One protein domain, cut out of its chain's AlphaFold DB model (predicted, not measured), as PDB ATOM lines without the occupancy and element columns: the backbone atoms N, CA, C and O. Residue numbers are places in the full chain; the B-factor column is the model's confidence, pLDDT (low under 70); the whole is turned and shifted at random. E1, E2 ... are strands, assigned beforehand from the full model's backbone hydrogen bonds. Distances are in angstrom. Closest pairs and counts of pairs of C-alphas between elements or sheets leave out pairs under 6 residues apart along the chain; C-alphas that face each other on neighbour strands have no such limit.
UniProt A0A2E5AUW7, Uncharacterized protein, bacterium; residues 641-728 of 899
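AT A GLANCE: This is residues 641 to 728 of the 899 residues of an uncharacterized protein of bacterium (UniProt A0A2E5AUW7). One antiparallel sheet of seven short strands, strongly twisted, curls like part of a barrel that stays open between its edge strands E6 and E7. E3 and E4 lie nearest the middle, and loops make much of the rest. The printed part has 88 residues with no named helix and E1 to E7 in chain order; the sheet runs E6, E5, E2, E3, E4, E1, E7. The class is all strand, with 36 residues in named elements, under half of those printed. The whole is compact, with a radius of gyration of the C-alphas of 11.7 A and spans of 32 by 29 by 20 A.

HOW THE PARTS SIT: E1, residues 641 to 647, is the antiparallel neighbour of E7, residues 721 to 727, with N 644 and O 723 2.8 A apart, and of E4, residues 689 to 693, with N 645 and O 691 2.8 A apart. E2, residues 661 to 664, and E3, residues 674 to 680, form a hairpin, N 662 to O 676 being 2.8 A. E3 and E4 form another, N 677 to O 692 being 2.8 A. E2, E3 and E4 are a meander, each strand the antiparallel neighbour of the one before; with E1 or with E5, residues 705 to 707, they make a Greek key, the first of four strands neighbouring the fourth. E2 is staggered, pairing with E3 over 661 to 663 and with E5 over 663 to 664, where N 663 and O 707 are 2.9 A apart. E5 and E6, residues 714 to 716, form a hairpin, N 706 to O 715 being 3.0 A. E6 and E7 are apart.

IN THESE COORDINATES: E1 starts at C-alpha 641 (86.460, 99.537, 69.116) and measures 18.9 A. E2 measures 10.2 A, E3 17.4 A, E4 13.7 A, E5 7.1 A and E6 7.3 A. E7, 16.0 A, ends at C-alpha 727 (91.612, 99.679, 72.001).

THE WHOLE: The C-alphas of Glu 667 and Asn 685 are the two farthest apart, 33.7 A. The links E1 to E2 and E4 to E5 are long; E6 to E7 is tight. The printed part has no cut, and no printed residue is under 70 in pLDDT.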
ATOM      1  N   GLU A 641      87.117  98.389  68.493       87.44
ATOM      2  CA  GLU A 641      86.460  99.537  69.116       87.44
ATOM      3  C   GLU A 641      85.827  99.105  70.448       87.44
ATOM      4  O   GLU A 641      84.943  98.250  70.484       87.44
ATOM      5  N   GLN A 642      86.275  99.696  71.553       91.00
ATOM      6  CA  GLN A 642      85.774  99.433  72.908       91.00
ATOM      7  C   GLN A 642      85.205 100.720  73.517       91.00
ATOM      8  O   GLN A 642      85.465 101.823  73.025       91.00
ATOM      9  N   LYS A 643      84.426 100.600  74.598       92.62
ATOM     10  CA  LYS A 643      83.976 101.760  75.372       92.62
ATOM     11  C   LYS A 643      85.050 102.140  76.390       92.62
ATOM     12  O   LYS A 643      85.418 101.329  77.238       92.62
ATOM     13  N   PHE A 644      85.521 103.376  76.302       92.88
ATOM     14  CA  PHE A 644      86.540 103.980  77.152       92.88
ATOM     15  C   PHE A 644      85.922 104.804  78.287       92.88
ATOM     16  O   PHE A 644      84.879 105.439  78.121       92.88
ATOM     17  N   PHE A 645      86.633 104.839  79.411       93.94
ATOM     18  CA  PHE A 645      86.368 105.640  80.600       93.94
ATOM     19  C   PHE A 645      87.662 106.361  80.986       93.94
ATOM     20  O   PHE A 645      88.680 105.706  81.220       93.94
ATOM     21  N   LEU A 646      87.636 107.694  81.063       93.31
ATOM     22  CA  LEU A 646      88.752 108.478  81.602       93.31
ATOM     23  C   LEU A 646      88.533 108.758  83.088       93.31
ATOM     24  O   LEU A 646      87.489 109.295  83.459       93.31
ATOM     25  N   ILE A 647      89.517 108.428  83.920       92.56
ATOM     26  CA  ILE A 647      89.527 108.704  85.365       92.56
ATOM     27  C   ILE A 647      90.787 109.479  85.765       92.56
ATOM     28  O   ILE A 647      91.806 109.444  85.071       92.56
ATOM     29  N   ASP A 648      90.729 110.168  86.903       90.06
ATOM     30  CA  ASP A 648      91.913 110.743  87.547       90.06
ATOM     31  C   ASP A 648      92.934 109.650  87.921       90.06
ATOM     32  O   ASP A 648      92.585 108.482  88.102       90.06
ATOM     33  N   ASN A 649      94.209 110.020  88.064       74.75
ATOM     34  CA  ASN A 649      95.251 109.081  88.483       74.75
ATOM     35  C   ASN A 649      95.164 108.814  89.999       74.75
ATOM     36  O   ASN A 649      95.808 109.486  90.801       74.75
ATOM     37  N   LEU A 650      94.317 107.854  90.381       74.38
ATOM     38  CA  LEU A 650      93.998 107.471  91.765       74.38
ATOM     39  C   LEU A 650      95.094 106.603  92.430       74.38
ATOM     40  O   LEU A 650      94.773 105.630  93.103       74.38
ATOM     41  N   ASP A 651      96.375 106.877  92.187       82.88
ATOM     42  CA  ASP A 651      97.518 106.021  92.576       82.88
ATOM     43  C   ASP A 651      97.498 104.596  91.958       82.88
ATOM     44  O   ASP A 651      98.336 103.757  92.279       82.88
ATOM     45  N   LEU A 652      96.573 104.302  91.028       86.06
ATOM     46  CA  LEU A 652      96.366 102.970  90.426       86.06
ATOM     47  C   LEU A 652      97.630 102.411  89.738       86.06
ATOM     48  O   LEU A 652      97.858 101.202  89.750       86.06
ATOM     49  N   GLN A 653      98.469 103.304  89.208       85.19
ATOM     50  CA  GLN A 653      99.792 103.022  88.635       85.19
ATOM     51  C   GLN A 653     100.753 102.266  89.572       85.19
ATOM     52  O   GLN A 653     101.649 101.580  89.089       85.19
ATOM     53  N   ASP A 654     100.560 102.352  90.891       88.81
ATOM     54  CA  ASP A 654     101.392 101.661  91.884       88.81
ATOM     55  C   ASP A 654     100.901 100.212  92.135       88.81
ATOM     56  O   ASP A 654     101.539  99.452  92.870       88.81
ATOM     57  N   TYR A 655      99.770  99.817  91.528       89.50
ATOM     58  CA  TYR A 655      99.052  98.561  91.795       89.50
ATOM     59  C   TYR A 655      98.640  97.755  90.548       89.50
ATOM     60  O   TYR A 655      98.195  96.615  90.710       89.50
ATOM     61  N   ALA A 656      98.761  98.314  89.339       88.12
ATOM     62  CA  ALA A 656      98.460  97.650  88.067       88.12
ATOM     63  C   ALA A 656      99.329  98.195  86.917       88.12
ATOM     64  O   ALA A 656      99.533  99.406  86.803       88.12
ATOM     65  N   GLU A 657      99.791  97.329  86.019       87.00
ATOM     66  CA  GLU A 657     100.516  97.715  84.802       87.00
ATOM     67  C   GLU A 657      99.560  97.987  83.621       87.00
ATOM     68  O   GLU A 657      98.375  97.651  83.634       87.00
ATOM     69  N   THR A 658     100.054  98.639  82.564       85.44
ATOM     70  CA  THR A 658      99.230  98.896  81.370       85.44
ATOM     71  C   THR A 658      99.001  97.597  80.595       85.44
ATOM     72  O   THR A 658      99.949  96.981  80.113       85.44
ATOM     73  N   GLY A 659      97.738  97.207  80.444       85.06
ATOM     74  CA  GLY A 659      97.310  95.899  79.951       85.06
ATOM     75  C   GLY A 659      96.665  95.017  81.027       85.06
ATOM     76  O   GLY A 659      96.008  94.042  80.660       85.06
ATOM     77  N   ASP A 660      96.780  95.360  82.315       89.88
ATOM     78  CA  ASP A 660      96.132  94.602  83.390       89.88
ATOM     79  C   ASP A 660      94.604  94.715  83.351       89.88
ATOM     80  O   ASP A 660      94.025  95.735  82.963       89.88
ATOM     81  N   ILE A 661      93.954  93.639  83.796       92.38
ATOM     82  CA  ILE A 661      92.501  93.528  83.916       92.38
ATOM     83  C   ILE A 661      92.072  93.919  85.335       92.38
ATOM     84  O   ILE A 661      92.669  93.500  86.329       92.38
ATOM     85  N   LEU A 662      91.000  94.704  85.415       92.69
ATOM     86  CA  LEU A 662      90.305  95.078  86.640       92.69
ATOM     87  C   LEU A 662      89.024  94.249  86.780       92.69
ATOM     88  O   LEU A 662      88.271  94.065  85.819       92.69
ATOM     89  N   PHE A 663      88.782  93.776  87.995       94.44
ATOM     90  CA  PHE A 663      87.735  92.822  88.356       94.44
ATOM     91  C   PHE A 663      86.650  93.496  89.200       94.44
ATOM     92  O   PHE A 663      86.897  94.544  89.808       94.44
ATOM     93  N   TYR A 664      85.465  92.891  89.298       92.31
ATOM     94  CA  TYR A 664      84.451  93.340  90.257       92.31
ATOM     95  C   TYR A 664      84.941  93.228  91.705       92.31
ATOM     96  O   TYR A 664      85.759  92.372  92.047       92.31
ATOM     97  N   GLN A 665      84.395  94.061  92.590       91.88
ATOM     98  CA  GLN A 665      84.380  93.777  94.028       91.88
ATOM     99  C   GLN A 665      83.155  92.913  94.384       91.88
ATOM    100  O   GLN A 665      82.113  93.038  93.746       91.88
ATOM    101  N   GLU A 666      83.259  92.096  95.442       86.94
ATOM    102  CA  GLU A 666      82.220  91.138  95.898       86.94
ATOM    103  C   GLU A 666      80.818  91.744  96.115       86.94
ATOM    104  O   GLU A 666      79.825  91.022  96.131       86.94
ATOM    105  N   GLU A 667      80.730  93.061  96.317       82.75
ATOM    106  CA  GLU A 667      79.464  93.775  96.509       82.75
ATOM    107  C   GLU A 667      78.686  93.999  95.201       82.75
ATOM    108  O   GLU A 667      77.464  94.154  95.249       82.75
ATOM    109  N   ASP A 668      79.378  94.006  94.056       85.06
ATOM    110  CA  ASP A 668      78.832  94.398  92.749       85.06
ATOM    111  C   ASP A 668      78.948  93.276  91.676       85.06
ATOM    112  O   ASP A 668      78.220  93.326  90.685       85.06
ATOM    113  N   GLY A 669      79.806  92.255  91.854       87.12
ATOM    114  CA  GLY A 669      79.970  91.128  90.911       87.12
ATOM    115  C   GLY A 669      80.979  90.049  91.358       87.12
ATOM    116  O   GLY A 669      81.420  90.050  92.508       87.12
ATOM    117  N   ASP A 670      81.343  89.112  90.469       86.88
ATOM    118  CA  ASP A 670      82.325  88.046  90.767       86.88
ATOM    119  C   ASP A 670      83.769  88.604  90.774       86.88
ATOM    120  O   ASP A 670      84.224  89.114  89.747       86.88
ATOM    121  N   PRO A 671      84.540  88.472  91.875       87.50
ATOM    122  CA  PRO A 671      85.944  88.901  91.951       87.50
ATOM    123  C   PRO A 671      86.908  88.293  90.925       87.50
ATOM    124  O   PRO A 671      88.047  88.748  90.833       87.50
ATOM    125  N   ASN A 672      86.494  87.250  90.204       86.56
ATOM    126  CA  ASN A 672      87.277  86.563  89.178       86.56
ATOM    127  C   ASN A 672      86.841  86.948  87.751       86.56
ATOM    128  O   ASN A 672      87.513  86.576  86.789       86.56
ATOM    129  N   GLU A 673      85.740  87.691  87.597       88.88
ATOM    130  CA  GLU A 673      85.254  88.186  86.308       88.88
ATOM    131  C   GLU A 673      85.876  89.558  86.002       88.88
ATOM    132  O   GLU A 673      85.737  90.525  86.756       88.88
ATOM    133  N   GLY A 674      86.623  89.620  84.896       88.81
ATOM    134  CA  GLY A 674      87.257  90.841  84.408       88.81
ATOM    135  C   GLY A 674      86.258  91.751  83.698       88.81
ATOM    136  O   GLY A 674      85.445  91.280  82.907       88.81
ATOM    137  N   VAL A 675      86.338  93.056  83.955       91.44
ATOM    138  CA  VAL A 675      85.337  94.044  83.508       91.44
ATOM    139  C   VAL A 675      85.953  95.107  82.602       91.44
ATOM    140  O   VAL A 675      85.410  95.437  81.546       91.44
ATOM    141  N   LEU A 676      87.105  95.635  83.019       93.00
ATOM    142  CA  LEU A 676      87.842  96.692  82.333       93.00
ATOM    143  C   LEU A 676      89.318  96.307  82.197       93.00
ATOM    144  O   LEU A 676      89.839  95.559  83.020       93.00
ATOM    145  N   GLN A 677      90.001  96.867  81.205       92.69
ATOM    146  CA  GLN A 677      91.453  96.796  81.045       92.69
ATOM    147  C   GLN A 677      92.073  98.193  81.172       92.69
ATOM    148  O   GLN A 677      91.487  99.170  80.704       92.69
ATOM    149  N   VAL A 678      93.259  98.296  81.776       91.19
ATOM    150  CA  VAL A 678      94.061  99.534  81.810       91.19
ATOM    151  C   VAL A 678      94.732  99.744  80.447       91.19
ATOM    152  O   VAL A 678      95.556  98.927  80.044       91.19
ATOM    153  N   ILE A 679      94.404 100.826  79.728       88.62
ATOM    154  CA  ILE A 679      94.864 101.062  78.340       88.62
ATOM    155  C   ILE A 679      96.020 102.068  78.243       88.62
ATOM    156  O   ILE A 679      96.941 101.862  77.453       88.62
ATOM    157  N   ASP A 680      95.988 103.150  79.022       87.50
ATOM    158  CA  ASP A 680      97.075 104.138  79.131       87.50
ATOM    159  C   ASP A 680      96.925 104.904  80.459       87.50
ATOM    160  O   ASP A 680      95.805 105.216  80.862       87.50
ATOM    161  N   TYR A 681      98.031 105.232  81.130       87.38
ATOM    162  CA  TYR A 681      98.041 106.088  82.328       87.38
ATOM    163  C   TYR A 681      98.072 107.591  82.005       87.38
ATOM    164  O   TYR A 681      97.868 108.415  82.894       87.38
ATOM    165  N   ASN A 682      98.313 107.963  80.745       84.06
ATOM    166  CA  ASN A 682      98.292 109.344  80.269       84.06
ATOM    167  C   ASN A 682      97.713 109.418  78.844       84.06
ATOM    168  O   ASN A 682      98.377 109.852  77.897       84.06
ATOM    169  N   TYR A 683      96.465 108.967  78.693       85.56
ATOM    170  CA  TYR A 683      95.805 108.799  77.395       85.56
ATOM    171  C   TYR A 683      95.856 110.081  76.555       85.56
ATOM    172  O   TYR A 683      95.372 111.132  76.981       85.56
ATOM    173  N   ASN A 684      96.446 110.004  75.357       78.81
ATOM    174  CA  ASN A 684      96.632 111.122  74.423       78.81
ATOM    175  C   ASN A 684      97.307 112.368  75.052       78.81
ATOM    176  O   ASN A 684      97.045 113.494  74.625       78.81
ATOM    177  N   ASN A 685      98.181 112.187  76.054       76.56
ATOM    178  CA  ASN A 685      98.798 113.253  76.866       76.56
ATOM    179  C   ASN A 685      97.791 114.134  77.659       76.56
ATOM    180  O   ASN A 685      98.084 115.298  77.938       76.56
ATOM    181  N   THR A 686      96.610 113.615  78.024       82.12
ATOM    182  CA  THR A 686      95.565 114.377  78.754       82.12
ATOM    183  C   THR A 686      95.755 114.464  80.273       82.12
ATOM    184  O   THR A 686      95.105 115.287  80.911       82.12
ATOM    185  N   GLY A 687      96.620 113.635  80.864       82.38
ATOM    186  CA  GLY A 687      96.779 113.483  82.315       82.38
ATOM    187  C   GLY A 687      95.792 112.513  82.979       82.38
ATOM    188  O   GLY A 687      95.904 112.283  84.181       82.38
ATOM    189  N   TYR A 688      94.858 111.932  82.217       89.88
ATOM    190  CA  TYR A 688      93.885 110.950  82.703       89.88
ATOM    191  C   TYR A 688      94.279 109.511  82.353       89.88
ATOM    192  O   TYR A 688      94.871 109.242  81.301       89.88
ATOM    193  N   VAL A 689      93.870 108.582  83.218       90.19
ATOM    194  CA  VAL A 689      93.995 107.137  83.005       90.19
ATOM    195  C   VAL A 689      92.813 106.660  82.166       90.19
ATOM    196  O   VAL A 689      91.661 106.934  82.504       90.19
ATOM    197  N   ALA A 690      93.091 105.938  81.084       92.00
ATOM    198  CA  ALA A 690      92.087 105.292  80.250       92.00
ATOM    199  C   ALA A 690      91.878 103.836  80.668       92.00
ATOM    200  O   ALA A 690      92.802 103.020  80.611       92.00
ATOM    201  N   LEU A 691      90.634 103.508  81.007       93.44
ATOM    202  CA  LEU A 691      90.144 102.141  81.162       93.44
ATOM    203  C   LEU A 691      89.188 101.818  80.006       93.44
ATOM    204  O   LEU A 691      88.408 102.687  79.622       93.44
ATOM    205  N   ALA A 692      89.195 100.594  79.476       93.19
ATOM    206  CA  ALA A 692      88.256 100.179  78.424       93.19
ATOM    207  C   ALA A 692      87.553  98.848  78.730       93.19
ATOM    208  O   ALA A 692      88.117  97.975  79.386       93.19
ATOM    209  N   THR A 693      86.313  98.694  78.257       93.69
ATOM    210  CA  THR A 693      85.530  97.444  78.330       93.69
ATOM    211  C   THR A 693      86.198  96.308  77.568       93.69
ATOM    212  O   THR A 693      86.488  96.493  76.390       93.69
ATOM    213  N   LEU A 694      86.304  95.109  78.151       89.12
ATOM    214  CA  LEU A 694      86.861  93.943  77.441       89.12
ATOM    215  C   LEU A 694      86.115  93.625  76.125       89.12
ATOM    216  O   LEU A 694      86.745  93.283  75.127       89.12
ATOM    217  N   GLU A 695      84.792  93.814  76.101       85.94
ATOM    218  CA  GLU A 695      83.944  93.671  74.910       85.94
ATOM    219  C   GLU A 695      83.113  94.937  74.653       85.94
ATOM    220  O   GLU A 695      82.571  95.536  75.583       85.94
ATOM    221  N   LYS A 696      82.965  95.325  73.377       84.50
ATOM    222  CA  LYS A 696      82.336  96.589  72.924       84.50
ATOM    223  C   LYS A 696      80.934  96.852  73.489       84.50
ATOM    224  O   LYS A 696      80.533  98.002  73.666       84.50
ATOM    225  N   THR A 697      80.176  95.785  73.726       84.81
ATOM    226  CA  THR A 697      78.775  95.812  74.174       84.81
ATOM    227  C   THR A 697      78.608  95.600  75.682       84.81
ATOM    228  O   THR A 697      77.475  95.516  76.155       84.81
ATOM    229  N   ALA A 698      79.700  95.520  76.451       86.56
ATOM    230  CA  ALA A 698      79.640  95.332  77.897       86.56
ATOM    231  C   ALA A 698      78.978  96.534  78.597       86.56
ATOM    232  O   ALA A 698      79.386  97.687  78.433       86.56
ATOM    233  N   TYR A 699      77.953  96.260  79.405       86.06
ATOM    234  CA  TYR A 699      77.282  97.279  80.206       86.06
ATOM    235  C   TYR A 699      78.027  97.501  81.527       86.06
ATOM    236  O   TYR A 699      78.133  96.594  82.347       86.06
ATOM    237  N   VAL A 700      78.487  98.732  81.746       87.94
ATOM    238  CA  VAL A 700      79.147  99.165  82.983       87.94
ATOM    239  C   VAL A 700      78.206 100.132  83.713       87.94
ATOM    240  O   VAL A 700      77.878 101.178  83.144       87.94
ATOM    241  N   PRO A 701      77.729  99.817  84.933       85.94
ATOM    242  CA  PRO A 701      76.849 100.708  85.679       85.94
ATOM    243  C   PRO A 701      77.621 101.905  86.277       85.94
ATOM    244  O   PRO A 701      78.780 101.753  86.671       85.94
ATOM    245  N   PRO A 702      76.990 103.087  86.415       85.56
ATOM    246  CA  PRO A 702      77.605 104.233  87.082       85.56
ATOM    247  C   PRO A 702      77.966 103.926  88.541       85.56
ATOM    248  O   PRO A 702      77.131 103.416  89.288       85.56
ATOM    249  N   GLY A 703      79.185 104.278  88.960       86.31
ATOM    250  CA  GLY A 703      79.656 104.047  90.329       86.31
ATOM    251  C   GLY A 703      80.022 102.591  90.644       86.31
ATOM    252  O   GLY A 703      80.002 102.212  91.814       86.31
ATOM    253  N   LEU A 704      80.349 101.778  89.631       91.69
ATOM    254  CA  LEU A 704      80.798 100.395  89.811       91.69
ATOM    255  C   LEU A 704      82.054 100.307  90.696       91.69
ATOM    256  O   LEU A 704      83.036 101.017  90.470       91.69
ATOM    257  N   LYS A 705      82.065  99.391  91.665       92.25
ATOM    258  CA  LYS A 705      83.237  99.086  92.494       92.25
ATOM    259  C   LYS A 705      84.109  98.029  91.829       92.25
ATOM    260  O   LYS A 705      83.704  96.879  91.656       92.25
ATOM    261  N   ILE A 706      85.343  98.413  91.523       93.44
ATOM    262  CA  ILE A 706      86.329  97.571  90.840       93.44
ATOM    263  C   ILE A 706      87.628  97.470  91.638       93.44
ATOM    264  O   ILE A 706      87.903  98.286  92.526       93.44
ATOM    265  N   GLN A 707      88.399  96.423  91.372       93.00
ATOM    266  CA  GLN A 707      89.645  96.115  92.067       93.00
ATOM    267  C   GLN A 707      90.694  95.520  91.124       93.00
ATOM    268  O   GLN A 707      90.368  94.942  90.087       93.00
ATOM    269  N   THR A 708      91.959  95.652  91.503       92.56
ATOM    270  CA  THR A 708      93.090  94.984  90.845       92.56
ATOM    271  C   THR A 708      93.086  93.476  91.120       92.56
ATOM    272  O   THR A 708      92.366  92.986  91.997       92.56
ATOM    273  N   ALA A 709      93.911  92.720  90.389       88.25
ATOM    274  CA  ALA A 709      94.077  91.283  90.603       88.25
ATOM    275  C   ALA A 709      94.410  90.957  92.076       88.25
ATOM    276  O   ALA A 709      95.306  91.546  92.682       88.25
ATOM    277  N   GLY A 710      93.661  90.027  92.678       84.19
ATOM    278  CA  GLY A 710      93.797  89.677  94.099       84.19
ATOM    279  C   GLY A 710      93.286  90.737  95.089       84.19
ATOM    280  O   GLY A 710      93.432  90.551  96.295       84.19
ATOM    281  N   GLY A 711      92.678  91.830  94.615       87.00
ATOM    282  CA  GLY A 711      92.069  92.866  95.451       87.00
ATOM    283  C   GLY A 711      93.062  93.766  96.191       87.00
ATOM    284  O   GLY A 711      92.705  94.297  97.245       87.00
ATOM    285  N   THR A 712      94.290  93.919  95.677       88.12
ATOM    286  CA  THR A 712      95.367  94.711  96.309       88.12
ATOM    287  C   THR A 712      95.056  96.206  96.382       88.12
ATOM    288  O   THR A 712      95.471  96.868  97.332       88.12
ATOM    289  N   TYR A 713      94.282  96.715  95.424       91.94
ATOM    290  CA  TYR A 713      93.765  98.075  95.363       91.94
ATOM    291  C   TYR A 713      92.289  98.052  94.946       91.94
ATOM    292  O   TYR A 713      91.870  97.206  94.153       91.94
ATOM    293  N   LYS A 714      91.481  98.955  95.515       92.69
ATOM    294  CA  LYS A 714      90.014  98.950  95.409       92.69
ATOM    295  C   LYS A 714      89.476 100.370  95.285       92.69
ATOM    296  O   LYS A 714      89.761 101.201  96.143       92.69
ATOM    297  N   PHE A 715      88.658 100.631  94.270       92.94
ATOM    298  CA  PHE A 715      88.089 101.957  94.026       92.94
ATOM    299  C   PHE A 715      86.703 101.901  93.370       92.94
ATOM    300  O   PHE A 715      86.208 100.842  92.981       92.94
ATOM    301  N   THR A 716      86.058 103.062  93.286       92.62
ATOM    302  CA  THR A 716      84.782 103.264  92.591       92.62
ATOM    303  C   THR A 716      85.042 103.956  91.260       92.62
ATOM    304  O   THR A 716      85.689 105.005  91.228       92.62
ATOM    305  N   LEU A 717      84.526 103.388  90.171       91.00
ATOM    306  CA  LEU A 717      84.621 103.944  88.828       91.00
ATOM    307  C   LEU A 717      83.775 105.223  88.727       91.00
ATOM    308  O   LEU A 717      82.548 105.171  88.631       91.00
ATOM    309  N   ASN A 718      84.455 106.368  88.736       89.69
ATOM    310  CA  ASN A 718      83.868 107.696  88.570       89.69
ATOM    311  C   ASN A 718      84.491 108.358  87.325       89.69
ATOM    312  O   ASN A 718      85.521 109.020  87.451       89.69
ATOM    313  N   PRO A 719      83.938 108.131  86.121       91.56
ATOM    314  CA  PRO A 719      84.519 108.640  84.885       91.56
ATOM    315  C   PRO A 719      84.290 110.147  84.723       91.56
ATOM    316  O   PRO A 719      83.178 110.646  84.889       91.56
ATOM    317  N   GLN A 720      85.342 110.857  84.320       90.50
ATOM    318  CA  GLN A 720      85.283 112.247  83.862       90.50
ATOM    319  C   GLN A 720      84.675 112.339  82.452       90.50
ATOM    320  O   GLN A 720      84.037 113.328  82.092       90.50
ATOM    321  N   THR A 721      84.885 111.316  81.616       91.06
ATOM    322  CA  THR A 721      84.323 111.217  80.259       91.06
ATOM    323  C   THR A 721      84.203 109.750  79.840       91.06
ATOM    324  O   THR A 721      85.058 108.934  80.191       91.06
ATOM    325  N   GLU A 722      83.169 109.436  79.059       91.19
ATOM    326  CA  GLU A 722      82.951 108.136  78.417       91.19
ATOM    327  C   GLU A 722      82.843 108.326  76.894       91.19
ATOM    328  O   GLU A 722      82.210 109.286  76.451       91.19
ATOM    329  N   PHE A 723      83.444 107.444  76.091       91.19
ATOM    330  CA  PHE A 723      83.378 107.484  74.617       91.19
ATOM    331  C   PHE A 723      83.748 106.130  73.992       91.19
ATOM    332  O   PHE A 723      84.230 105.239  74.687       91.19
ATOM    333  N   TYR A 724      83.565 105.977  72.678       89.06
ATOM    334  CA  TYR A 724      84.117 104.854  71.911       89.06
ATOM    335  C   TYR A 724      85.446 105.234  71.246       89.06
ATOM    336  O   TYR A 724      85.591 106.325  70.686       89.06
ATOM    337  N   ASP A 725      86.428 104.339  71.317       89.75
ATOM    338  CA  ASP A 725      87.708 104.472  70.614       89.75
ATOM    339  C   ASP A 725      88.330 103.092  70.361       89.75
ATOM    340  O   ASP A 725      87.903 102.074  70.910       89.75
ATOM    341  N   LEU A 726      89.354 103.053  69.512       88.69
ATOM    342  CA  LEU A 726      90.106 101.837  69.228       88.69
ATOM    343  C   LEU A 726      90.957 101.445  70.442       88.69
ATOM    344  O   LEU A 726      91.859 102.187  70.833       88.69
ATOM    345  N   ALA A 727      90.725 100.268  71.010       86.94
ATOM    346  CA  ALA A 727      91.612  99.679  72.001       86.94
ATOM    347  C   ALA A 727      92.898  99.190  71.328       86.94
ATOM    348  O   ALA A 727      92.852  98.524  70.295       86.94
ATOM    349  N   ILE A 728      94.049  99.553  71.900       84.19
ATOM    350  CA  ILE A 728      95.376  99.123  71.448       84.19
ATOM    351  C   ILE A 728      96.247  98.894  72.692       84.19
ATOM    352  O   ILE A 728      96.488  99.857  73.427       84.19
TER     353      ILE A 728